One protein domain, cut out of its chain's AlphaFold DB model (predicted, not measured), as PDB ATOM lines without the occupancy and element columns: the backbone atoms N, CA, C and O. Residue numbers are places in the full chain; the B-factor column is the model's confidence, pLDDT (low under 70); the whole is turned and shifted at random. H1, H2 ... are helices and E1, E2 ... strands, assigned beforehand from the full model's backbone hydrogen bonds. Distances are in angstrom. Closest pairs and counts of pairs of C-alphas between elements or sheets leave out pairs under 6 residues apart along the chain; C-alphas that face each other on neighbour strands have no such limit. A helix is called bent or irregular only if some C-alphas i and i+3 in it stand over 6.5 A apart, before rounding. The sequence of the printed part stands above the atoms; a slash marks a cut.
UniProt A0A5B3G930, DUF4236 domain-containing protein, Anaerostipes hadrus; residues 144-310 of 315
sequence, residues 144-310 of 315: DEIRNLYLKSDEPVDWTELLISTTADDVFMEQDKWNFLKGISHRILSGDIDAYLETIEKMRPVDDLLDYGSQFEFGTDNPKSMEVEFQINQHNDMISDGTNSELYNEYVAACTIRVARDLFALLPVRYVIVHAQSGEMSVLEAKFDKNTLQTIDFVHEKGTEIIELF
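AT A GLANCE: This is residues 144 to 310 of the 315 residues of the protein "DUF4236 domain-containing protein" of Anaerostipes hadrus (UniProt A0A5B3G930). A twisted sheet of four strands has the long helix H6 packed over one face, with the other face bare, and the short helices H1 and H8 pack on H6. Beyond one end of this body H2, H3 and H4 form a small helical head, joined to it through H5, which packs on E1 and E2; at the opposite end residues 240 to 245, of which 244 and 245 belong to H6, stick out. The printed part has 167 residues, with eight named helices and four named strands in the order H1 H2 H3 H4 H5 E1 E2 H6 E3 E4 H7 H8. The sheet is mixed, in the order E1, E2, E3, E4, and the class is mixed, helices and strands. The whole is compact, with a radius of gyration of the C-alphas of 16.7 A, yet elongated, spanning 57 by 32 by 27 A.

HOW THE PARTS SIT: Edge strand E1, residues 213 to 219, and E2, residues 225 to 232, form an antiparallel hairpin, with N 217 and O 229 2.9 A apart, within hydrogen-bond range. E2 is parallel to E3, residues 271 to 278, with N 228 and O 273 at 2.9 A. E3 and edge strand E4, residues 281 to 289, form another antiparallel hairpin, with N 274 and O 286 at 2.9 A. H6, residues 244 to 266, is on the sheet; its closest C-alphas to E3 are Ala 260 and Val 272, 5.7 A. E2, H6 and E3 form a strand-helix-strand unit, two parallel strands with a helix between, its crossover right-handed. H5, residues 193 to 203, is on the sheet too, in two layers with H6, helices on one face. H4, residues 175 to 190, and H5 form a helical hairpin at a shallow tilt of 18 degrees, opposite ways; the C-alphas of Ile 188 and Ala 195 are closest, 5.9 A. H4 is irregular, C-alphas 183 and 186 being 7.5 A apart, with a kink of 44 degrees near residue 184. H2, residues 159 to 164, touches H4, closest at C-alphas 163 and 182, 5.9 A; at 71 degrees they are only just about perpendicular. H3, residues 168 to 171, only just touches H4, with 3 pairs of C-alphas within 8 A, closest at 168 and 175, 5.4 A. H8, residues 303 to 309, touches H6 with residues 249 to 257 of H6 alone, closest at C-alphas 250 and 304, 5.6 A, and only grazes the sheet. H1, residues 144 to 148, touches H6, closest at C-alphas 146 and 251, 5.5 A. H7, residues 290 to 293, is close to H6 but not clearly touching, at 6.9 A between C-alphas 264 and 290. Every O i to N i+4 pair is within hydrogen-bond range in H1, H2, H5 and H6, against 10 of 12 in H4 and 1 of 3 in H8, where 2 of 4 O i to N i+3 pairs are; H3 and H7 are too short for an O i to N i+4 pair.

IN THESE COORDINATES: From first to last C-alpha, E1 measures 17.3 A, E2 22.0 A, E3 23.2 A and E4 24.6 A. H6 measures 33.0 A, from C-alpha 244 at (23.484, 20.372, -16.730) to C-alpha 266 at (47.288, 34.494, -34.754), H4 23.4 A and H5 15.3 A. H1 begins at C-alpha 144, (30.200, 15.492, -28.399), and H8 ends at C-alpha 309, (45.609, 25.549, -14.632).

THE WHOLE: The two C-alphas farthest apart, those of Thr 166 and Gly 242, are 57.0 A from each other. The printed part has no cut, and its one long link, E2 to H6, has 11 residues. Residues 240 to 245 stand free, of which 244 and 245 belong to H6. Mean pLDDT of the printed part is 88.5; residues 235 to 245 are under 70.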
ATOM      1  N   ASP A 144      28.937  15.837 -27.748       81.12
ATOM      2  CA  ASP A 144      30.200  15.492 -28.399       81.12
ATOM      3  C   ASP A 144      30.808  16.688 -29.151       81.12
ATOM      4  O   ASP A 144      32.028  16.849 -29.155       81.12
ATOM      5  N   GLU A 145      29.998  17.576 -29.738       83.69
ATOM      6  CA  GLU A 145      30.484  18.831 -30.334       83.69
ATOM      7  C   GLU A 145      31.081  19.749 -29.255       83.69
ATOM      8  O   GLU A 145      32.187  20.253 -29.441       83.69
ATOM      9  N   ILE A 146      30.430  19.865 -28.088       81.75
ATOM     10  CA  ILE A 146      30.950  20.580 -26.906       81.75
ATOM     11  C   ILE A 146      32.280  19.977 -26.430       81.75
ATOM     12  O   ILE A 146      33.280  20.691 -26.308       81.75
ATOM     13  N   ARG A 147      32.324  18.660 -26.190       81.69
ATOM     14  CA  ARG A 147      33.507  17.971 -25.644       81.69
ATOM     15  C   ARG A 147      34.705  17.964 -26.589       81.69
ATOM     16  O   ARG A 147      35.833  17.880 -26.113       81.69
ATOM     17  N   ASN A 148      34.483  18.085 -27.898       86.31
ATOM     18  CA  ASN A 148      35.550  18.132 -28.901       86.31
ATOM     19  C   ASN A 148      35.859  19.557 -29.413       86.31
ATOM     20  O   ASN A 148      36.831  19.738 -30.153       86.31
ATOM     21  N   LEU A 149      35.090  20.583 -29.018       87.06
ATOM     22  CA  LEU A 149      35.234  21.966 -29.502       87.06
ATOM     23  C   LEU A 149      36.654  22.519 -29.310       87.06
ATOM     24  O   LEU A 149      37.191  23.159 -30.218       87.06
ATOM     25  N   TYR A 150      37.271  22.236 -28.159       85.38
ATOM     26  CA  TYR A 150      38.605  22.721 -27.795       85.38
ATOM     27  C   TYR A 150      39.768  21.932 -28.405       85.38
ATOM     28  O   TYR A 150      40.916  22.324 -28.196       85.38
ATOM     29  N   LEU A 151      39.511  20.841 -29.140       86.19
ATOM     30  CA  LEU A 151      40.555  20.074 -29.830       86.19
ATOM     31  C   LEU A 151      41.055  20.804 -31.080       86.19
ATOM     32  O   LEU A 151      42.263  20.817 -31.349       86.19
ATOM     33  N   LYS A 152      40.122  21.433 -31.807       83.94
ATOM     34  CA  LYS A 152      40.384  22.301 -32.961       83.94
ATOM     35  C   LYS A 152      41.262  23.493 -32.551       83.94
ATOM     36  O   LYS A 152      41.180  23.964 -31.420       83.94
ATOM     37  N   SER A 153      42.075  23.988 -33.479       79.06
ATOM     38  CA  SER A 153      42.570  25.369 -33.491       79.06
ATOM     39  C   SER A 153      43.150  25.713 -34.854       79.06
ATOM     40  O   SER A 153      43.498  24.807 -35.617       79.06
ATOM     41  N   ASP A 154      43.347  27.001 -35.095       84.12
ATOM     42  CA  ASP A 154      44.099  27.495 -36.247       84.12
ATOM     43  C   ASP A 154      45.584  27.071 -36.228       84.12
ATOM     44  O   ASP A 154      46.163  26.730 -35.186       84.12
ATOM     45  N   GLU A 155      46.215  27.093 -37.408       89.31
ATOM     46  CA  GLU A 155      47.656  26.876 -37.570       89.31
ATOM     47  C   GLU A 155      48.432  28.146 -37.159       89.31
ATOM     48  O   GLU A 155      48.102  29.243 -37.618       89.31
ATOM     49  N   PRO A 156      49.454  28.052 -36.284       92.19
ATOM     50  CA  PRO A 156      50.118  29.231 -35.741       92.19
ATOM     51  C   PRO A 156      50.969  29.968 -36.780       92.19
ATOM     52  O   PRO A 156      51.867  29.395 -37.397       92.19
ATOM     53  N   VAL A 157      50.750  31.279 -36.900       92.88
ATOM     54  CA  VAL A 157      51.486  32.156 -37.814       92.88
ATOM     55  C   VAL A 157      52.921  32.352 -37.313       92.88
ATOM     56  O   VAL A 157      53.165  33.087 -36.349       92.88
ATOM     57  N   ASP A 158      53.907  31.755 -37.992       93.56
ATOM     58  CA  ASP A 158      55.309  32.149 -37.811       93.56
ATOM     59  C   ASP A 158      55.553  33.493 -38.510       93.56
ATOM     60  O   ASP A 158      55.944  33.586 -39.675       93.56
ATOM     61  N   TRP A 159      55.328  34.565 -37.755       92.56
ATOM     62  CA  TRP A 159      55.577  35.943 -38.168       92.56
ATOM     63  C   TRP A 159      57.019  36.202 -38.634       92.56
ATOM     64  O   TRP A 159      57.250  37.143 -39.396       92.56
ATOM     65  N   THR A 160      57.993  35.389 -38.207       90.38
ATOM     66  CA  THR A 160      59.395  35.530 -38.623       90.38
ATOM     67  C   THR A 160      59.666  34.858 -39.967       90.38
ATOM     68  O   THR A 160      60.372  35.446 -40.786       90.38
ATOM     69  N   GLU A 161      59.057  33.698 -40.240       90.81
ATOM     70  CA  GLU A 161      59.093  33.056 -41.560       90.81
ATOM     71  C   GLU A 161      58.277  33.863 -42.584       90.81
ATOM     72  O   GLU A 161      58.758  34.145 -43.683       90.81
ATOM     73  N   LEU A 162      57.102  34.362 -42.189       91.31
ATOM     74  CA  LEU A 162      56.263  35.238 -43.006       91.31
ATOM     75  C   LEU A 162      57.000  36.514 -43.450       91.31
ATOM     76  O   LEU A 162      56.942  36.873 -44.628       91.31
ATOM     77  N   LEU A 163      57.733  37.176 -42.546       88.69
ATOM     78  CA  LEU A 163      58.481  38.398 -42.867       88.69
ATOM     79  C   LEU A 163      59.604  38.151 -43.893       88.69
ATOM     80  O   LEU A 163      59.870  39.025 -44.719       88.69
ATOM     81  N   ILE A 164      60.244  36.973 -43.875       90.69
ATOM     82  CA  ILE A 164      61.320  36.613 -44.822       90.69
ATOM     83  C   ILE A 164      60.834  35.888 -46.088       90.69
ATOM     84  O   ILE A 164      61.611  35.769 -47.039       90.69
ATOM     85  N   SER A 165      59.584  35.411 -46.114       90.00
ATOM     86  CA  SER A 165      58.965  34.740 -47.267       90.00
ATOM     87  C   SER A 165      59.015  35.612 -48.528       90.00
ATOM     88  O   SER A 165      58.980  36.844 -48.448       90.00
ATOM     89  N   THR A 166      59.071  35.015 -49.719       89.62
ATOM     90  CA  THR A 166      59.088  35.755 -50.995       89.62
ATOM     91  C   THR A 166      57.766  35.693 -51.751       89.62
ATOM     92  O   THR A 166      57.381  36.708 -52.333       89.62
ATOM     93  N   THR A 167      57.038  34.580 -51.663       90.00
ATOM     94  CA  THR A 167      55.662  34.407 -52.163       90.00
ATOM     95  C   THR A 167      54.760  33.791 -51.092       90.00
ATOM     96  O   THR A 167      55.243  33.341 -50.052       90.00
ATOM     97  N   ALA A 168      53.449  33.747 -51.343       88.44
ATOM     98  CA  ALA A 168      52.508  33.058 -50.461       88.44
ATOM     99  C   ALA A 168      52.727  31.527 -50.448       88.44
ATOM    100  O   ALA A 168      52.576  30.893 -49.404       88.44
ATOM    101  N   ASP A 169      53.202  30.955 -51.568       89.44
ATOM    102  CA  ASP A 169      53.580  29.535 -51.684       89.44
ATOM    103  C   ASP A 169      54.707  29.122 -50.722       89.44
ATOM    104  O   ASP A 169      54.751  27.967 -50.302       89.44
ATOM    105  N   ASP A 170      55.623  30.039 -50.367       86.44
ATOM    106  CA  ASP A 170      56.730  29.750 -49.438       86.44
ATOM    107  C   ASP A 170      56.217  29.351 -48.039       86.44
ATOM    108  O   ASP A 170      56.904  28.622 -47.323       86.44
ATOM    109  N   VAL A 171      55.015  29.814 -47.668       89.00
ATOM    110  CA  VAL A 171      54.347  29.590 -46.371       89.00
ATOM    111  C   VAL A 171      52.950  28.964 -46.523       89.00
ATOM    112  O   VAL A 171      52.135  29.053 -45.610       89.00
ATOM    113  N   PHE A 172      52.665  28.336 -47.672       89.94
ATOM    114  CA  PHE A 172      51.414  27.613 -47.973       89.94
ATOM    115  C   PHE A 172      50.112  28.411 -47.742       89.94
ATOM    116  O   PHE A 172      49.068  27.838 -47.434       89.94
ATOM    117  N   MET A 173      50.160  29.733 -47.913       89.25
ATOM    118  CA  MET A 173      49.073  30.651 -47.560       89.25
ATOM    119  C   MET A 173      48.332  31.180 -48.800       89.25
ATOM    120  O   MET A 173      48.895  31.278 -49.888       89.25
ATOM    121  N   GLU A 174      47.067  31.578 -48.643       92.38
ATOM    122  CA  GLU A 174      46.335  32.326 -49.676       92.38
ATOM    123  C   GLU A 174      46.999  33.683 -49.957       92.38
ATOM    124  O   GLU A 174      47.403  34.390 -49.032       92.38
ATOM    125  N   GLN A 175      47.051  34.087 -51.231       91.88
ATOM    126  CA  GLN A 175      47.774  35.289 -51.662       91.88
ATOM    127  C   GLN A 175      47.311  36.571 -50.951       91.88
ATOM    128  O   GLN A 175      48.153  37.390 -50.588       91.88
ATOM    129  N   ASP A 176      46.009  36.746 -50.707       93.44
ATOM    130  CA  ASP A 176      45.479  37.957 -50.066       93.44
ATOM    131  C   ASP A 176      45.674  37.970 -48.544       93.44
ATOM    132  O   ASP A 176      46.031  39.012 -47.986       93.44
ATOM    133  N   LYS A 177      45.547  36.811 -47.877       92.38
ATOM    134  CA  LYS A 177      45.924  36.649 -46.461       92.38
ATOM    135  C   LYS A 177      47.412  36.947 -46.276       92.38
ATOM    136  O   LYS A 177      47.778  37.733 -45.406       92.38
ATOM    137  N   TRP A 178      48.258  36.408 -47.155       95.12
ATOM    138  CA  TRP A 178      49.698  36.661 -47.160       95.12
ATOM    139  C   TRP A 178      50.038  38.128 -47.432       95.12
ATOM    140  O   TRP A 178      50.852  38.696 -46.707       95.12
ATOM    141  N   ASN A 179      49.400  38.765 -48.423       95.00
ATOM    142  CA  ASN A 179      49.593  40.187 -48.730       95.00
ATOM    143  C   ASN A 179      49.338  41.060 -47.488       95.00
ATOM    144  O   ASN A 179      50.161  41.916 -47.160       95.00
ATOM    145  N   PHE A 180      48.222  40.823 -46.790       95.38
ATOM    146  CA  PHE A 180      47.863  41.557 -45.576       95.38
ATOM    147  C   PHE A 180      48.822  41.258 -44.416       95.38
ATOM    148  O   PHE A 180      49.492  42.167 -43.921       95.38
ATOM    149  N   LEU A 181      48.943  39.984 -44.021       95.31
ATOM    150  CA  LEU A 181      49.732  39.580 -42.856       95.31
ATOM    151  C   LEU A 181      51.208  39.975 -43.015       95.31
ATOM    152  O   LEU A 181      51.828  40.469 -42.077       95.31
ATOM    153  N   LYS A 182      51.785  39.842 -44.214       94.75
ATOM    154  CA  LYS A 182      53.163  40.275 -44.479       94.75
ATOM    155  C   LYS A 182      53.316  41.799 -44.506       94.75
ATOM    156  O   LYS A 182      54.364  42.308 -44.120       94.75
ATOM    157  N   GLY A 183      52.294  42.537 -44.945       95.06
ATOM    158  CA  GLY A 183      52.290  44.000 -44.883       95.06
ATOM    159  C   GLY A 183      52.338  44.521 -43.442       95.06
ATOM    160  O   GLY A 183      53.070  45.467 -43.149       95.06
ATOM    161  N   ILE A 184      51.612  43.866 -42.532       95.88
ATOM    162  CA  ILE A 184      51.520  44.266 -41.123       95.88
ATOM    163  C   ILE A 184      52.610  43.640 -40.228       95.88
ATOM    164  O   ILE A 184      52.910  44.179 -39.162       95.88
ATOM    165  N   SER A 185      53.286  42.569 -40.669       94.94
ATOM    166  CA  SER A 185      54.195  41.739 -39.855       94.94
ATOM    167  C   SER A 185      55.278  42.494 -39.077       94.94
ATOM    168  O   SER A 185      55.615  42.098 -37.963       94.94
ATOM    169  N   HIS A 186      55.834  43.584 -39.618       95.06
ATOM    170  CA  HIS A 186      56.828  44.391 -38.899       95.06
ATOM    171  C   HIS A 186      56.217  45.097 -37.679       95.06
ATOM    172  O   HIS A 186      56.855  45.166 -36.629       95.06
ATOM    173  N   ARG A 187      54.988  45.616 -37.800       96.19
ATOM    174  CA  ARG A 187      54.263  46.270 -36.699       96.19
ATOM    175  C   ARG A 187      53.963  45.248 -35.600       96.19
ATOM    176  O   ARG A 187      54.355  45.450 -34.451       96.19
ATOM    177  N   ILE A 188      53.430  44.091 -35.997       95.69
ATOM    178  CA  ILE A 188      53.156  42.936 -35.129       95.69
ATOM    179  C   ILE A 188      54.401  42.506 -34.341       95.69
ATOM    180  O   ILE A 188      54.371  42.443 -33.115       95.69
ATOM    181  N   LEU A 189      55.533  42.290 -35.018       94.75
ATOM    182  CA  LEU A 189      56.794  41.906 -34.368       94.75
ATOM    183  C   LEU A 189      57.413  43.014 -33.498       94.75
ATOM    184  O   LEU A 189      58.242  42.713 -32.639       94.75
ATOM    185  N   SER A 190      57.025  44.278 -33.695       94.88
ATOM    186  CA  SER A 190      57.454  45.402 -32.851       94.88
ATOM    187  C   SER A 190      56.594  45.614 -31.597       94.88
ATOM    188  O   SER A 190      57.000  46.376 -30.720       94.88
ATOM    189  N   GLY A 191      55.454  44.920 -31.472       93.06
ATOM    190  CA  GLY A 191      54.509  45.099 -30.366       93.06
ATOM    191  C   GLY A 191      53.576  46.302 -30.539       93.06
ATOM    192  O   GLY A 191      53.263  46.980 -29.563       93.06
ATOM    193  N   ASP A 192      53.166  46.585 -31.773       93.31
ATOM    194  CA  ASP A 192      52.139  47.576 -32.106       93.31
ATOM    195  C   ASP A 192      50.742  47.003 -31.788       93.31
ATOM    196  O   ASP A 192      50.341  45.983 -32.353       93.31
ATOM    197  N   ILE A 193      50.022  47.630 -30.850       91.75
ATOM    198  CA  ILE A 193      48.704  47.163 -30.381       91.75
ATOM    199  C   ILE A 193      47.620  47.424 -31.433       91.75
ATOM    200  O   ILE A 193      46.795  46.543 -31.676       91.75
ATOM    201  N   ASP A 194      47.658  48.575 -32.113       91.12
ATOM    202  CA  ASP A 194      46.721  48.891 -33.196       91.12
ATOM    203  C   ASP A 194      46.835  47.839 -34.309       91.12
ATOM    204  O   ASP A 194      45.835  47.396 -34.866       91.12
ATOM    205  N   ALA A 195      48.056  47.364 -34.580       94.88
ATOM    206  CA  ALA A 195      48.300  46.288 -35.532       94.88
ATOM    207  C   ALA A 195      47.725  44.933 -35.086       94.88
ATOM    208  O   ALA A 195      47.250  44.170 -35.930       94.88
ATOM    209  N   TYR A 196      47.754  44.609 -33.786       93.88
ATOM    210  CA  TYR A 196      47.102  43.400 -33.270       93.88
ATOM    211  C   TYR A 196      45.584  43.464 -33.490       93.88
ATOM    212  O   TYR A 196      45.006  42.492 -33.974       93.88
ATOM    213  N   LEU A 197      44.953  44.605 -33.191       91.44
ATOM    214  CA  LEU A 197      43.508  44.806 -33.354       91.44
ATOM    215  C   LEU A 197      43.093  44.793 -34.836       91.44
ATOM    216  O   LEU A 197      42.185  44.050 -35.202       91.44
ATOM    217  N   GLU A 198      43.823  45.499 -35.705       90.75
ATOM    218  CA  GLU A 198      43.649  45.466 -37.169       90.75
ATOM    219  C   GLU A 198      43.779  44.035 -37.729       90.75
ATOM    220  O   GLU A 198      43.049  43.631 -38.635       90.75
ATOM    221  N   THR A 199      44.680  43.227 -37.157       94.19
ATOM    222  CA  THR A 199      44.846  41.819 -37.544       94.19
ATOM    223  C   THR A 199      43.678  40.951 -37.073       94.19
ATOM    224  O   THR A 199      43.229  40.102 -37.842       94.19
ATOM    225  N   ILE A 200      43.147  41.165 -35.863       90.31
ATOM    226  CA  ILE A 200      41.948  40.462 -35.371       90.31
ATOM    227  C   ILE A 200      40.732  40.806 -36.246       90.31
ATOM    228  O   ILE A 200      40.072  39.888 -36.728       90.31
ATOM    229  N   GLU A 201      40.472  42.089 -36.518       86.38
ATOM    230  CA  GLU A 201      39.342  42.533 -37.356       86.38
ATOM    231  C   GLU A 201      39.396  41.912 -38.762       86.38
ATOM    232  O   GLU A 201      38.377  41.488 -39.319       86.38
ATOM    233  N   LYS A 202      40.603  41.833 -39.339       90.75
ATOM    234  CA  LYS A 202      40.810  41.363 -40.709       90.75
ATOM    235  C   LYS A 202      40.832  39.841 -40.857       90.75
ATOM    236  O   LYS A 202      40.396  39.345 -41.897       90.75
ATOM    237  N   MET A 203      41.362  39.116 -39.871       90.88
ATOM    238  CA  MET A 203      41.538  37.655 -39.924       90.88
ATOM    239  C   MET A 203      40.434  36.877 -39.208       90.88
ATOM    240  O   MET A 203      40.189  35.733 -39.573       90.88
ATOM    241  N   ARG A 204      39.774  37.501 -38.225       89.75
ATOM    242  CA  ARG A 204      38.624  36.978 -37.476       89.75
ATOM    243  C   ARG A 204      38.820  35.573 -36.875       89.75
ATOM    244  O   ARG A 204      38.054  34.661 -37.184       89.75
ATOM    245  N   PRO A 205      39.791  35.400 -35.959       91.38
ATOM    246  CA  PRO A 205      40.177  34.098 -35.390       91.38
ATOM    247  C   PRO A 205      39.118  33.435 -34.484       91.38
ATOM    248  O   PRO A 205      39.424  32.457 -33.813       91.38
ATOM    249  N   VAL A 206      37.901  33.987 -34.395       89.88
ATOM    250  CA  VAL A 206      36.787  33.446 -33.593       89.88
ATOM    251  C   VAL A 206      35.440  33.466 -34.331       89.88
ATOM    252  O   VAL A 206      34.416  33.199 -33.707       89.88
ATOM    253  N   ASP A 207      35.393  33.761 -35.641       87.00
ATOM    254  CA  ASP A 207      34.119  33.759 -36.395       87.00
ATOM    255  C   ASP A 207      33.458  32.359 -36.386       87.00
ATOM    256  O   ASP A 207      32.234  32.252 -36.434       87.00
ATOM    257  N   ASP A 208      34.237  31.277 -36.242       85.88
ATOM    258  CA  ASP A 208      33.719  29.907 -36.087       85.88
ATOM    259  C   ASP A 208      33.209  29.583 -34.667       85.88
ATOM    260  O   ASP A 208      32.585  28.538 -34.456       85.88
ATOM    261  N   LEU A 209      33.421  30.488 -33.704       89.00
ATOM    262  CA  LEU A 209      32.892  30.399 -32.343       89.00
ATOM    263  C   LEU A 209      31.536  31.113 -32.182       89.00
ATOM    264  O   LEU A 209      30.943  31.021 -31.108       89.00
ATOM    265  N   LEU A 210      31.008  31.775 -33.220       86.62
ATOM    266  CA  LEU A 210      29.763  32.563 -33.147       86.62
ATOM    267  C   LEU A 210      28.489  31.734 -32.862       86.62
ATOM    268  O   LEU A 210      27.509  32.271 -32.345       86.62
ATOM    269  N   ASP A 211      28.506  30.422 -33.118       83.81
ATOM    270  CA  ASP A 211      27.449  29.487 -32.676       83.81
ATOM    271  C   ASP A 211      27.407  29.338 -31.135       83.81
ATOM    272  O   ASP A 211      26.355  29.082 -30.539       83.81
ATOM    273  N   TYR A 212      28.556  29.511 -30.477       86.44
ATOM    274  CA  TYR A 212      28.811  29.183 -29.068       86.44
ATOM    275  C   TYR A 212      28.951  30.440 -28.185       86.44
ATOM    276  O   TYR A 212      28.641  30.420 -26.994       86.44
ATOM    277  N   GLY A 213      29.393  31.557 -28.762       85.81
ATOM    278  CA  GLY A 213      29.513  32.843 -28.088       85.81
ATOM    279  C   GLY A 213      29.133  34.018 -28.982       85.81
ATOM    280  O   GLY A 213      29.013  33.896 -30.196       85.81
ATOM    281  N   SER A 214      28.938  35.177 -28.372       84.81
ATOM    282  CA  SER A 214      28.586  36.430 -29.038       84.81
ATOM    283  C   SER A 214      29.212  37.617 -28.301       84.81
ATOM    284  O   SER A 214      29.764  37.459 -27.215       84.81
ATOM    285  N   GLN A 215      29.166  38.811 -28.905       87.75
ATOM    286  CA  GLN A 215      29.753  40.036 -28.331       87.75
ATOM    287  C   GLN A 215      31.245  39.878 -27.967       87.75
ATOM    288  O   GLN A 215      31.666  40.251 -26.880       87.75
ATOM    289  N   PHE A 216      32.039  39.297 -28.877       89.75
ATOM    290  CA  PHE A 216      33.493  39.201 -28.722       89.75
ATOM    291  C   PHE A 216      34.143  40.590 -28.827       89.75
ATOM    292  O   PHE A 216      34.259  41.142 -29.922       89.75
ATOM    293  N   GLU A 217      34.590  41.133 -27.697       85.62
ATOM    294  CA  GLU A 217      35.357  42.378 -27.612       85.62
ATOM    295  C   GLU A 217      36.827  42.084 -27.284       85.62
ATOM    296  O   GLU A 217      37.133  41.193 -26.491       85.62
ATOM    297  N   PHE A 218      37.749  42.828 -27.902       90.94
ATOM    298  CA  PHE A 218      39.197  42.607 -27.811       90.94
ATOM    299  C   PHE A 218      39.919  43.888 -27.394       90.94
ATOM    300  O   PHE A 218      39.689  44.948 -27.979       90.94
ATOM    301  N   GLY A 219      40.846  43.796 -26.440       81.06
ATOM    302  CA  GLY A 219      41.625  44.949 -25.991       81.06
ATOM    303  C   GLY A 219      42.907  44.580 -25.251       81.06
ATOM    304  O   GLY A 219      43.066  43.474 -24.745       81.06
ATOM    305  N   THR A 220      43.858  45.514 -25.188       90.06
ATOM    306  CA  THR A 220      45.005  45.443 -24.269       90.06
ATOM    307  C   THR A 220      45.703  46.801 -24.151       90.06
ATOM    308  O   THR A 220      45.677  47.598 -25.087       90.06
ATOM    309  N   ASP A 221      46.380  47.047 -23.029       83.44
ATOM    310  CA  ASP A 221      47.322  48.158 -22.834       83.44
ATOM    311  C   ASP A 221      48.797  47.740 -23.047       83.44
ATOM    312  O   ASP A 221      49.714  48.559 -22.950       83.44
ATOM    313  N   ASN A 222      49.046  46.452 -23.312       88.69
ATOM    314  CA  ASN A 222      50.355  45.826 -23.156       88.69
ATOM    315  C   ASN A 222      50.592  44.761 -24.242       88.69
ATOM    316  O   ASN A 222      49.957  43.706 -24.213       88.69
ATOM    317  N   PRO A 223      51.584  44.927 -25.140       90.75
ATOM    318  CA  PRO A 223      51.755  44.070 -26.317       90.75
ATOM    319  C   PRO A 223      52.246  42.638 -26.025       90.75
ATOM    320  O   PRO A 223      52.566  41.885 -26.948       90.75
ATOM    321  N   LYS A 224      52.333  42.241 -24.748       95.31
ATOM    322  CA  LYS A 224      52.590  40.859 -24.305       95.31
ATOM    323  C   LYS A 224      51.313  40.118 -23.902       95.31
ATOM    324  O   LYS A 224      51.409  38.936 -23.566       95.31
ATOM    325  N   SER A 225      50.167  40.785 -23.928       94.19
ATOM    326  CA  SER A 225      48.844  40.270 -23.576       94.19
ATOM    327  C   SER A 225      47.833  40.586 -24.678       94.19
ATOM    328  O   SER A 225      48.033  41.508 -25.461       94.19
ATOM    329  N   MET A 226      46.747  39.823 -24.717       95.75
ATOM    330  CA  MET A 226      45.472  40.232 -25.299       95.75
ATOM    331  C   MET A 226      44.383  39.870 -24.289       95.75
ATOM    332  O   MET A 226      44.475  38.814 -23.658       95.75
ATOM    333  N   GLU A 227      43.402  40.738 -24.100       94.06
ATOM    334  CA  GLU A 227      42.243  40.506 -23.238       94.06
ATOM    335  C   GLU A 227      41.000  40.392 -24.129       94.06
ATOM    336  O   GLU A 227      40.883  41.105 -25.129       94.06
ATOM    337  N   VAL A 228      40.120  39.441 -23.810       94.31
ATOM    338  CA  VAL A 228      38.894  39.161 -24.568       94.31
ATOM    339  C   VAL A 228      37.719  39.058 -23.617       94.31
ATOM    340  O   VAL A 228      37.782  38.298 -22.651       94.31
ATOM    341  N   GLU A 229      36.639  39.759 -23.928       92.56
ATOM    342  CA  GLU A 229      35.343  39.609 -23.270       92.56
ATOM    343  C   GLU A 229      34.338  39.014 -24.262       92.56
ATOM    344  O   GLU A 229      34.372  39.353 -25.445       92.56
ATOM    345  N   PHE A 230      33.492  38.080 -23.818       90.19
ATOM    346  CA  PHE A 230      32.413  37.541 -24.652       90.19
ATOM    347  C   PHE A 230      31.243  36.988 -23.832       90.19
ATOM    348  O   PHE A 230      31.412  36.485 -22.717       90.19
ATOM    349  N   GLN A 231      30.049  37.036 -24.418       88.12
ATOM    350  CA  GLN A 231      28.841  36.398 -23.902       88.12
ATOM    351  C   GLN A 231      28.748  34.955 -24.401       88.12
ATOM    352  O   GLN A 231      28.888  34.686 -25.590       88.12
ATOM    353  N   ILE A 232      28.469  34.015 -23.501       90.12
ATOM    354  CA  ILE A 232      28.220  32.612 -23.846       90.12
ATOM    355  C   ILE A 232      26.767  32.450 -24.290       90.12
ATOM    356  O   ILE A 232      25.842  32.777 -23.540       90.12
ATOM    357  N   ASN A 233      26.567  31.874 -25.476       85.31
ATOM    358  CA  ASN A 233      25.237  31.615 -26.015       85.31
ATOM    359  C   ASN A 233      24.538  30.542 -25.163       85.31
ATOM    360  O   ASN A 233      25.028  29.417 -25.026       85.31
ATOM    361  N   GLN A 234      23.390  30.893 -24.580       73.31
ATOM    362  CA  GLN A 234      22.580  29.984 -23.773       73.31
ATOM    363  C   GLN A 234      21.676  29.135 -24.673       73.31
ATOM    364  O   GLN A 234      20.643  29.601 -25.152       73.31
ATOM    365  N   HIS A 235      22.052  27.875 -24.886       67.44
ATOM    366  CA  HIS A 235      21.196  26.893 -25.555       67.44
ATOM    367  C   HIS A 235      20.219  26.287 -24.540       67.44
ATOM    368  O   HIS A 235      20.632  25.894 -23.450       67.44
ATOM    369  N   ASN A 236      18.925  26.241 -24.884       50.19
ATOM    370  CA  ASN A 236      17.814  26.019 -23.936       50.19
ATOM    371  C   ASN A 236      17.992  24.794 -23.019       50.19
ATOM    372  O   ASN A 236      17.692  24.860 -21.826       50.19
ATOM    373  N   ASP A 237      18.508  23.692 -23.561       54.81
ATOM    374  CA  ASP A 237      18.661  22.433 -22.828       54.81
ATOM    375  C   ASP A 237      19.840  22.440 -21.836       54.81
ATOM    376  O   ASP A 237      19.929  21.571 -20.977       54.81
ATOM    377  N   MET A 238      20.733  23.436 -21.875       58.84
ATOM    378  CA  MET A 238      21.902  23.508 -20.982       58.84
ATOM    379  C   MET A 238      21.604  24.091 -19.592       58.84
ATOM    380  O   MET A 238      22.481  24.090 -18.731       58.84
ATOM    381  N   ILE A 239      20.389  24.600 -19.364       54.19
ATOM    382  CA  ILE A 239      20.012  25.348 -18.146       54.19
ATOM    383  C   ILE A 239      18.811  24.708 -17.423       54.19
ATOM    384  O   ILE A 239      18.551  25.005 -16.259       54.19
ATOM    385  N   SER A 240      18.086  23.811 -18.094       49.44
ATOM    386  CA  SER A 240      16.776  23.306 -17.671       49.44
ATOM    387  C   SER A 240      16.779  22.367 -16.458       49.44
ATOM    388  O   SER A 240      15.786  22.362 -15.732       49.44
ATOM    389  N   ASP A 241      17.851  21.606 -16.210       43.16
ATOM    390  CA  ASP A 241      17.901  20.630 -15.112       43.16
ATOM    391  C   ASP A 241      19.254  20.587 -14.376       43.16
ATOM    392  O   ASP A 241      20.310  20.920 -14.917       43.16
ATOM    393  N   GLY A 242      19.234  20.167 -13.106       46.78
ATOM    394  CA  GLY A 242      20.374  20.307 -12.179       46.78
ATOM    395  C   GLY A 242      21.646  19.528 -12.557       46.78
ATOM    396  O   GLY A 242      22.738  19.855 -12.089       46.78
ATOM    397  N   THR A 243      21.526  18.531 -13.433       45.25
ATOM    398  CA  THR A 243      22.644  17.794 -14.048       45.25
ATOM    399  C   THR A 243      23.492  18.652 -14.985       45.25
ATOM    400  O   THR A 243      24.672  18.370 -15.184       45.25
ATOM    401  N   ASN A 244      22.925  19.720 -15.545       55.19
ATOM    402  CA  ASN A 244      23.484  20.372 -16.730       55.19
ATOM    403  C   ASN A 244      24.670  21.291 -16.392       55.19
ATOM    404  O   ASN A 244      25.378  21.744 -17.287       55.19
ATOM    405  N   SER A 245      24.955  21.504 -15.100       69.06
ATOM    406  CA  SER A 245      26.108  22.289 -14.645       69.06
ATOM    407  C   SER A 245      27.462  21.696 -15.059       69.06
ATOM    408  O   SER A 245      28.389  22.462 -15.307       69.06
ATOM    409  N   GLU A 246      27.609  20.370 -15.192       80.75
ATOM    410  CA  GLU A 246      28.871  19.774 -15.666       80.75
ATOM    411  C   GLU A 246      29.076  20.024 -17.167       80.75
ATOM    412  O   GLU A 246      30.123  20.535 -17.556       80.75
ATOM    413  N   LEU A 247      28.052  19.782 -17.992       82.25
ATOM    414  CA  LEU A 247      28.074  20.081 -19.432       82.25
ATOM    415  C   LEU A 247      28.251  21.576 -19.720       82.25
ATOM    416  O   LEU A 247      29.016  21.945 -20.608       82.25
ATOM    417  N   TYR A 248      27.594  22.444 -18.947       85.19
ATOM    418  CA  TYR A 248      27.792  23.890 -19.023       85.19
ATOM    419  C   TYR A 248      29.233  24.275 -18.664       85.19
ATOM    420  O   TYR A 248      29.842  25.066 -19.375       85.19
ATOM    421  N   ASN A 249      29.836  23.669 -17.635       87.25
ATOM    422  CA  ASN A 249      31.246  23.895 -17.305       87.25
ATOM    423  C   ASN A 249      32.212  23.346 -18.377       87.25
ATOM    424  O   ASN A 249      33.200  24.016 -18.679       87.25
ATOM    425  N   GLU A 250      31.940  22.178 -18.979       89.25
ATOM    426  CA  GLU A 250      32.704  21.646 -20.126       89.25
ATOM    427  C   GLU A 250      32.633  22.612 -21.326       89.25
ATOM    428  O   GLU A 250      33.665  22.936 -21.913       89.25
ATOM    429  N   TYR A 251      31.455  23.166 -21.619       89.56
ATOM    430  CA  TYR A 251      31.200  24.152 -22.677       89.56
ATOM    431  C   TYR A 251      31.876  25.512 -22.445       89.56
ATOM    432  O   TYR A 251      32.620  25.988 -23.309       89.56
ATOM    433  N   VAL A 252      31.686  26.108 -21.265       91.81
ATOM    434  CA  VAL A 252      32.316  27.371 -20.840       91.81
ATOM    435  C   VAL A 252      33.843  27.257 -20.924       91.81
ATOM    436  O   VAL A 252      34.507  28.146 -21.465       91.81
ATOM    437  N   ALA A 253      34.407  26.143 -20.442       93.31
ATOM    438  CA  ALA A 253      35.836  25.865 -20.532       93.31
ATOM    439  C   ALA A 253      36.300  25.688 -21.987       93.31
ATOM    440  O   ALA A 253      37.304  26.283 -22.375       93.31
ATOM    441  N   ALA A 254      35.568  24.924 -22.804       93.31
ATOM    442  CA  ALA A 254      35.946  24.640 -24.185       93.31
ATOM    443  C   ALA A 254      35.997  25.902 -25.064       93.31
ATOM    444  O   ALA A 254      36.985  26.118 -25.769       93.31
ATOM    445  N   CYS A 255      34.983  26.770 -24.969       93.31
ATOM    446  CA  CYS A 255      34.960  28.060 -25.667       93.31
ATOM    447  C   CYS A 255      36.127  28.951 -25.219       93.31
ATOM    448  O   CYS A 255      36.848  29.515 -26.039       93.31
ATOM    449  N   THR A 256      36.367  29.014 -23.908       95.94
ATOM    450  CA  THR A 256      37.434  29.830 -23.309       95.94
ATOM    451  C   THR A 256      38.837  29.354 -23.710       95.94
ATOM    452  O   THR A 256      39.727  30.171 -23.948       95.94
ATOM    453  N   ILE A 257      39.038  28.038 -23.847       96.50
ATOM    454  CA  ILE A 257      40.282  27.448 -24.363       96.50
ATOM    455  C   ILE A 257      40.468  27.762 -25.854       96.50
ATOM    456  O   ILE A 257      41.595  28.049 -26.258       96.50
ATOM    457  N   ARG A 258      39.401  27.751 -26.668       95.50
ATOM    458  CA  ARG A 258      39.470  28.108 -28.099       95.50
ATOM    459  C   ARG A 258      39.903  29.546 -28.318       95.50
ATOM    460  O   ARG A 258      40.964  29.758 -28.894       95.50
ATOM    461  N   VAL A 259      39.182  30.507 -27.737       95.75
ATOM    462  CA  VAL A 259      39.522  31.944 -27.803       95.75
ATOM    463  C   VAL A 259      41.008  32.183 -27.495       95.75
ATOM    464  O   VAL A 259      41.682  32.933 -28.201       95.75
ATOM    465  N   ALA A 260      41.557  31.495 -26.487       97.25
ATOM    466  CA  ALA A 260      42.981  31.554 -26.178       97.25
ATOM    467  C   ALA A 260      43.878  30.859 -27.221       97.25
ATOM    468  O   ALA A 260      44.871  31.452 -27.642       97.25
ATOM    469  N   ARG A 261      43.564  29.624 -27.644       95.69
ATOM    470  CA  ARG A 261      44.336  28.877 -28.659       95.69
ATOM    471  C   ARG A 261      44.423  29.636 -29.981       95.69
ATOM    472  O   ARG A 261      45.520  29.757 -30.520       95.69
ATOM    473  N   ASP A 262      43.315  30.181 -30.462       95.44
ATOM    474  CA  ASP A 262      43.223  30.784 -31.793       95.44
ATOM    475  C   ASP A 262      43.839  32.196 -31.818       95.44
ATOM    476  O   ASP A 262      44.601  32.533 -32.728       95.44
ATOM    477  N   LEU A 263      43.707  32.975 -30.732       96.31
ATOM    478  CA  LEU A 263      44.528  34.181 -30.549       96.31
ATOM    479  C   LEU A 263      46.024  33.877 -30.390       96.31
ATOM    480  O   LEU A 263      46.852  34.679 -30.823       96.31
ATOM    481  N   PHE A 264      46.412  32.742 -29.804       96.94
ATOM    482  CA  PHE A 264      47.817  32.326 -29.769       96.94
ATOM    483  C   PHE A 264      48.324  31.772 -31.106       96.94
ATOM    484  O   PHE A 264      49.538  31.820 -31.334       96.94
ATOM    485  N   ALA A 265      47.450  31.276 -31.979       95.62
ATOM    486  CA  ALA A 265      47.799  30.953 -33.355       95.62
ATOM    487  C   ALA A 265      48.060  32.240 -34.153       95.62
ATOM    488  O   ALA A 265      49.100  32.362 -34.801       95.62
ATOM    489  N   LEU A 266      47.179  33.237 -34.021       96.00
ATOM    490  CA  LEU A 266      47.288  34.494 -34.754       96.00
ATOM    491  C   LEU A 266      48.376  35.439 -34.216       96.00
ATOM    492  O   LEU A 266      49.134  35.993 -35.006       96.00
ATOM    493  N   LEU A 267      48.487  35.654 -32.899       96.12
ATOM    494  CA  LEU A 267      49.283  36.751 -32.322       96.12
ATOM    495  C   LEU A 267      50.558  36.301 -31.570       96.12
ATOM    496  O   LEU A 267      50.582  35.263 -30.894       96.12
ATOM    497  N   PRO A 268      51.633  37.122 -31.584       96.00
ATOM    498  CA  PRO A 268      52.884  36.859 -30.863       96.00
ATOM    499  C   PRO A 268      52.824  37.189 -29.355       96.00
ATOM    500  O   PRO A 268      53.866  37.262 -28.700       96.00
ATOM    501  N   VAL A 269      51.631  37.390 -28.782       96.31
ATOM    502  CA  VAL A 269      51.444  37.663 -27.346       96.31
ATOM    503  C   VAL A 269      51.918  36.491 -26.477       96.31
ATOM    504  O   VAL A 269      51.875  35.332 -26.890       96.31
ATOM    505  N   ARG A 270      52.365  36.778 -25.245       97.38
ATOM    506  CA  ARG A 270      52.715  35.743 -24.252       97.38
ATOM    507  C   ARG A 270      51.493  35.275 -23.466       97.38
ATOM    508  O   ARG A 270      51.444  34.108 -23.083       97.38
ATOM    509  N   TYR A 271      50.551  36.173 -23.205       98.00
ATOM    510  CA  TYR A 271      49.351  35.884 -22.436       98.00
ATOM    511  C   TYR A 271      48.093  36.153 -23.256       98.00
ATOM    512  O   TYR A 271      48.059  37.107 -24.031       98.00
ATOM    513  N   VAL A 272      47.050  35.367 -23.012       98.06
ATOM    514  CA  VAL A 272      45.670  35.738 -23.345       98.06
ATOM    515  C   VAL A 272      44.869  35.665 -22.051       98.06
ATOM    516  O   VAL A 272      45.041  34.725 -21.270       98.06
ATOM    517  N   ILE A 273      44.047  36.677 -21.792       97.50
ATOM    518  CA  ILE A 273      43.090  36.696 -20.686       97.50
ATOM    519  C   ILE A 273      41.698  36.666 -21.300       97.50
ATOM    520  O   ILE A 273      41.429  37.405 -22.241       97.50
ATOM    521  N   VAL A 274      40.840  35.780 -20.807       97.50
ATOM    522  CA  VAL A 274      39.496  35.581 -21.347       97.50
ATOM    523  C   VAL A 274      38.480  35.716 -20.221       97.50
ATOM    524  O   VAL A 274      38.601  35.055 -19.185       97.50
ATOM    525  N   HIS A 275      37.491  36.573 -20.457       94.19
ATOM    526  CA  HIS A 275      36.378  36.902 -19.580       94.19
ATOM    527  C   HIS A 275      35.094  36.398 -20.242       94.19
ATOM    528  O   HIS A 275      34.547  37.032 -21.143       94.19
ATOM    529  N   ALA A 276      34.638  35.221 -19.823       92.50
ATOM    530  CA  ALA A 276      33.420  34.617 -20.335       92.50
ATOM    531  C   ALA A 276      32.244  34.969 -19.413       92.50
ATOM    532  O   ALA A 276      32.277  34.701 -18.204       92.50
ATOM    533  N   GLN A 277      31.209  35.575 -19.987       88.12
ATOM    534  CA  GLN A 277      30.020  36.047 -19.282       88.12
ATOM    535  C   GLN A 277      28.767  35.271 -19.702       88.12
ATOM    536  O   GLN A 277      28.738  34.593 -20.729       88.12
ATOM    537  N   SER A 278      27.711  35.362 -18.897       85.88
ATOM    538  CA  SER A 278      26.378  34.904 -19.280       85.88
ATOM    539  C   SER A 278      25.337  35.867 -18.706       85.88
ATOM    540  O   SER A 278      25.042  35.854 -17.509       85.88
ATOM    541  N   GLY A 279      24.851  36.770 -19.558       81.00
ATOM    542  CA  GLY A 279      24.189  37.994 -19.116       81.00
ATOM    543  C   GLY A 279      25.169  38.892 -18.355       81.00
ATOM    544  O   GLY A 279      26.352  38.951 -18.678       81.00
ATOM    545  N   GLU A 280      24.699  39.549 -17.297       78.62
ATOM    546  CA  GLU A 280      25.516  40.447 -16.461       78.62
ATOM    547  C   GLU A 280      26.503  39.712 -15.520       78.62
ATOM    548  O   GLU A 280      27.176  40.349 -14.710       78.62
ATOM    549  N   MET A 281      26.591  38.374 -15.571       80.75
ATOM    550  CA  MET A 281      27.437  37.589 -14.667       80.75
ATOM    551  C   MET A 281      28.683  37.030 -15.366       80.75
ATOM    552  O   MET A 281      28.582  36.201 -16.269       80.75
ATOM    553  N   SER A 282      29.868  37.402 -14.871       86.56
ATOM    554  CA  SER A 282      31.126  36.690 -15.149       86.56
ATOM    555  C   SER A 282      31.045  35.253 -14.616       86.56
ATOM    556  O   SER A 282      30.923  35.043 -13.402       86.56
ATOM    557  N   VAL A 283      31.112  34.273 -15.524       90.12
ATOM    558  CA  VAL A 283      31.054  32.834 -15.206       90.12
ATOM    559  C   VAL A 283      32.432  32.173 -15.218       90.12
ATOM    560  O   VAL A 283      32.664  31.241 -14.448       90.12
ATOM    561  N   LEU A 284      33.371  32.671 -16.030       91.81
ATOM    562  CA  LEU A 284      34.754  32.196 -16.056       91.81
ATOM    563  C   LEU A 284      35.730  33.318 -16.423       91.81
ATOM    564  O   LEU A 284      35.572  33.998 -17.430       91.81
ATOM    565  N   GLU A 285      36.796  33.439 -15.634       95.06
ATOM    566  CA  GLU A 285      37.936  34.316 -15.902       95.06
ATOM    567  C   GLU A 285      39.210  33.459 -15.911       95.06
ATOM    568  O   GLU A 285      39.532  32.799 -14.915       95.06
ATOM    569  N   ALA A 286      39.936  33.434 -17.031       96.69
ATOM    570  CA  ALA A 286      41.120  32.591 -17.209       96.69
ATOM    571  C   ALA A 286      42.284  33.367 -17.835       96.69
ATOM    572  O   ALA A 286      42.099  34.130 -18.780       96.69
ATOM    573  N   LYS A 287      43.501  33.150 -17.322       97.69
ATOM    574  CA  LYS A 287      44.741  33.766 -17.808       97.69
ATOM    575  C   LYS A 287      45.723  32.701 -18.277       97.69
ATOM    576  O   LYS A 287      46.405  32.062 -17.478       97.69
ATOM    577  N   PHE A 288      45.829  32.565 -19.587       97.94
ATOM    578  CA  PHE A 288      46.697  31.601 -20.245       97.94
ATOM    579  C   PHE A 288      48.107  32.170 -20.445       97.94
ATOM    580  O   PHE A 288      48.255  33.310 -20.880       97.94
ATOM    581  N   ASP A 289      49.150  31.379 -20.174       97.75
ATOM    582  CA  ASP A 289      50.522  31.631 -20.649       97.75
ATOM    583  C   ASP A 289      50.804  30.690 -21.825       97.75
ATOM    584  O   ASP A 289      50.650  29.473 -21.688       97.75
ATOM    585  N   LYS A 290      51.242  31.245 -22.962       96.56
ATOM    586  CA  LYS A 290      51.522  30.506 -24.204       96.56
ATOM    587  C   LYS A 290      52.446  29.309 -23.976       96.56
ATOM    588  O   LYS A 290      52.240  28.260 -24.575       96.56
ATOM    589  N   ASN A 291      53.432  29.445 -23.085       95.75
ATOM    590  CA  ASN A 291      54.408  28.392 -22.800       95.75
ATOM    591  C   ASN A 291      53.774  27.209 -22.056       95.75
ATOM    592  O   ASN A 291      54.110  26.066 -22.339       95.75
ATOM    593  N   THR A 292      52.856  27.478 -21.122       96.31
ATOM    594  CA  THR A 292      52.128  26.432 -20.387       96.31
ATOM    595  C   THR A 292      51.105  25.759 -21.297       96.31
ATOM    596  O   THR A 292      51.057  24.534 -21.357       96.31
ATOM    597  N   LEU A 293      50.341  26.541 -22.070       94.31
ATOM    598  CA  LEU A 293      49.350  26.018 -23.016       94.31
ATOM    599  C   LEU A 293      49.989  25.079 -24.058       94.31
ATOM    600  O   LEU A 293      49.428  24.039 -24.378       94.31
ATOM    601  N   GLN A 294      51.199  25.397 -24.529       92.25
ATOM    602  CA  GLN A 294      51.975  24.558 -25.455       92.25
ATOM    603  C   GLN A 294      52.533  23.256 -24.842       92.25
ATOM    604  O   GLN A 294      53.155  22.476 -25.565       92.25
ATOM    605  N   THR A 295      52.342  23.003 -23.541       93.50
ATOM    606  CA  THR A 295      52.745  21.740 -22.884       93.50
ATOM    607  C   THR A 295      51.593  20.776 -22.598       93.50
ATOM    608  O   THR A 295      51.858  19.671 -22.133       93.50
ATOM    609  N   ILE A 296      50.351  21.176 -22.885       92.94
ATOM    610  CA  ILE A 296      49.127  20.423 -22.583       92.94
ATOM    611  C   ILE A 296      48.821  19.413 -23.692       92.94
ATOM    612  O   ILE A 296      48.886  19.744 -24.879       92.94
ATOM    613  N   ASP A 297      48.455  18.190 -23.311       90.56
ATOM    614  CA  ASP A 297      48.001  17.156 -24.236       90.56
ATOM    615  C   ASP A 297      46.473  17.187 -24.362       90.56
ATOM    616  O   ASP A 297      45.744  16.398 -23.759       90.56
ATOM    617  N   PHE A 298      45.989  18.113 -25.192       88.50
ATOM    618  CA  PHE A 298      44.563  18.306 -25.473       88.50
ATOM    619  C   PHE A 298      43.831  17.041 -25.948       88.50
ATOM    620  O   PHE A 298      42.609  17.018 -25.891       88.50
ATOM    621  N   VAL A 299      44.530  16.006 -26.433       87.19
ATOM    622  CA  VAL A 299      43.906  14.748 -26.885       87.19
ATOM    623  C   VAL A 299      43.529  13.842 -25.705       87.19
ATOM    624  O   VAL A 299      42.657  12.985 -25.848       87.19
ATOM    625  N   HIS A 300      44.167  14.023 -24.545       85.38
ATOM    626  CA  HIS A 300      44.031  13.140 -23.382       85.38
ATOM    627  C   HIS A 300      43.570  13.854 -22.097       85.38
ATOM    628  O   HIS A 300      43.032  13.190 -21.212       85.38
ATOM    629  N   GLU A 301      43.760  15.171 -21.980       87.00
ATOM    630  CA  GLU A 301      43.310  15.992 -20.844       87.00
ATOM    631  C   GLU A 301      41.921  16.603 -21.105       87.00
ATOM    632  O   GLU A 301      41.666  17.122 -22.193       87.00
ATOM    633  N   LYS A 302      41.017  16.605 -20.109       88.44
ATOM    634  CA  LYS A 302      39.700  17.252 -20.265       88.44
ATOM    635  C   LYS A 302      39.814  18.778 -20.272       88.44
ATOM    636  O   LYS A 302      40.512  19.356 -19.444       88.44
ATOM    637  N   GLY A 303      38.981  19.460 -21.063       87.88
ATOM    638  CA  GLY A 303      38.844  20.927 -21.025       87.88
ATOM    639  C   GLY A 303      38.573  21.507 -19.622       87.88
ATOM    640  O   GLY A 303      39.112  22.557 -19.271       87.88
ATOM    641  N   THR A 304      37.810  20.801 -18.779       89.50
ATOM    642  CA  THR A 304      37.550  21.169 -17.373       89.50
ATOM    643  C   THR A 304      38.743  20.980 -16.434       89.50
ATOM    644  O   THR A 304      38.814  21.661 -15.416       89.50
ATOM    645  N   GLU A 305      39.698  20.114 -16.772       92.31
ATOM    646  CA  GLU A 305      40.953  19.928 -16.028       92.31
ATOM    647  C   GLU A 305      41.994  20.961 -16.489       92.31
ATOM    648  O   GLU A 305      42.598  21.655 -15.670       92.31
ATOM    649  N   ILE A 306      42.109  21.147 -17.809       93.44
ATOM    650  CA  ILE A 306      42.958  22.148 -18.471       93.44
ATOM    651  C   ILE A 306      42.688  23.556 -17.926       93.44
ATOM    652  O   ILE A 306      43.622  24.303 -17.628       93.44
ATOM    653  N   ILE A 307      41.416  23.944 -17.779       94.69
ATOM    654  CA  ILE A 307      41.058  25.312 -17.387       94.69
ATOM    655  C   ILE A 307      41.424  25.648 -15.929       94.69
ATOM    656  O   ILE A 307      41.702  26.809 -15.624       94.69
ATOM    657  N   GLU A 308      41.506  24.662 -15.025       94.31
ATOM    658  CA  GLU A 308      41.940  24.875 -13.630       94.31
ATOM    659  C   GLU A 308      43.404  25.334 -13.526       94.31
ATOM    660  O   GLU A 308      43.776  26.003 -12.559       94.31
ATOM    661  N   LEU A 309      44.230  25.053 -14.542       93.88
ATOM    662  CA  LEU A 309      45.609  25.549 -14.632       93.88
ATOM    663  C   LEU A 309      45.682  27.067 -14.889       93.88
ATOM    664  O   LEU A 309      46.714  27.685 -14.620       93.88
ATOM    665  N   PHE A 310      44.599  27.664 -15.402       95.62
ATOM    666  CA  PHE A 310      44.553  29.048 -15.885       95.62
ATOM    667  C   PHE A 310      43.505  29.929 -15.189       95.62
ATOM    668  O   PHE A 310      43.578  31.154 -15.301       95.62
TER     669      PHE A 310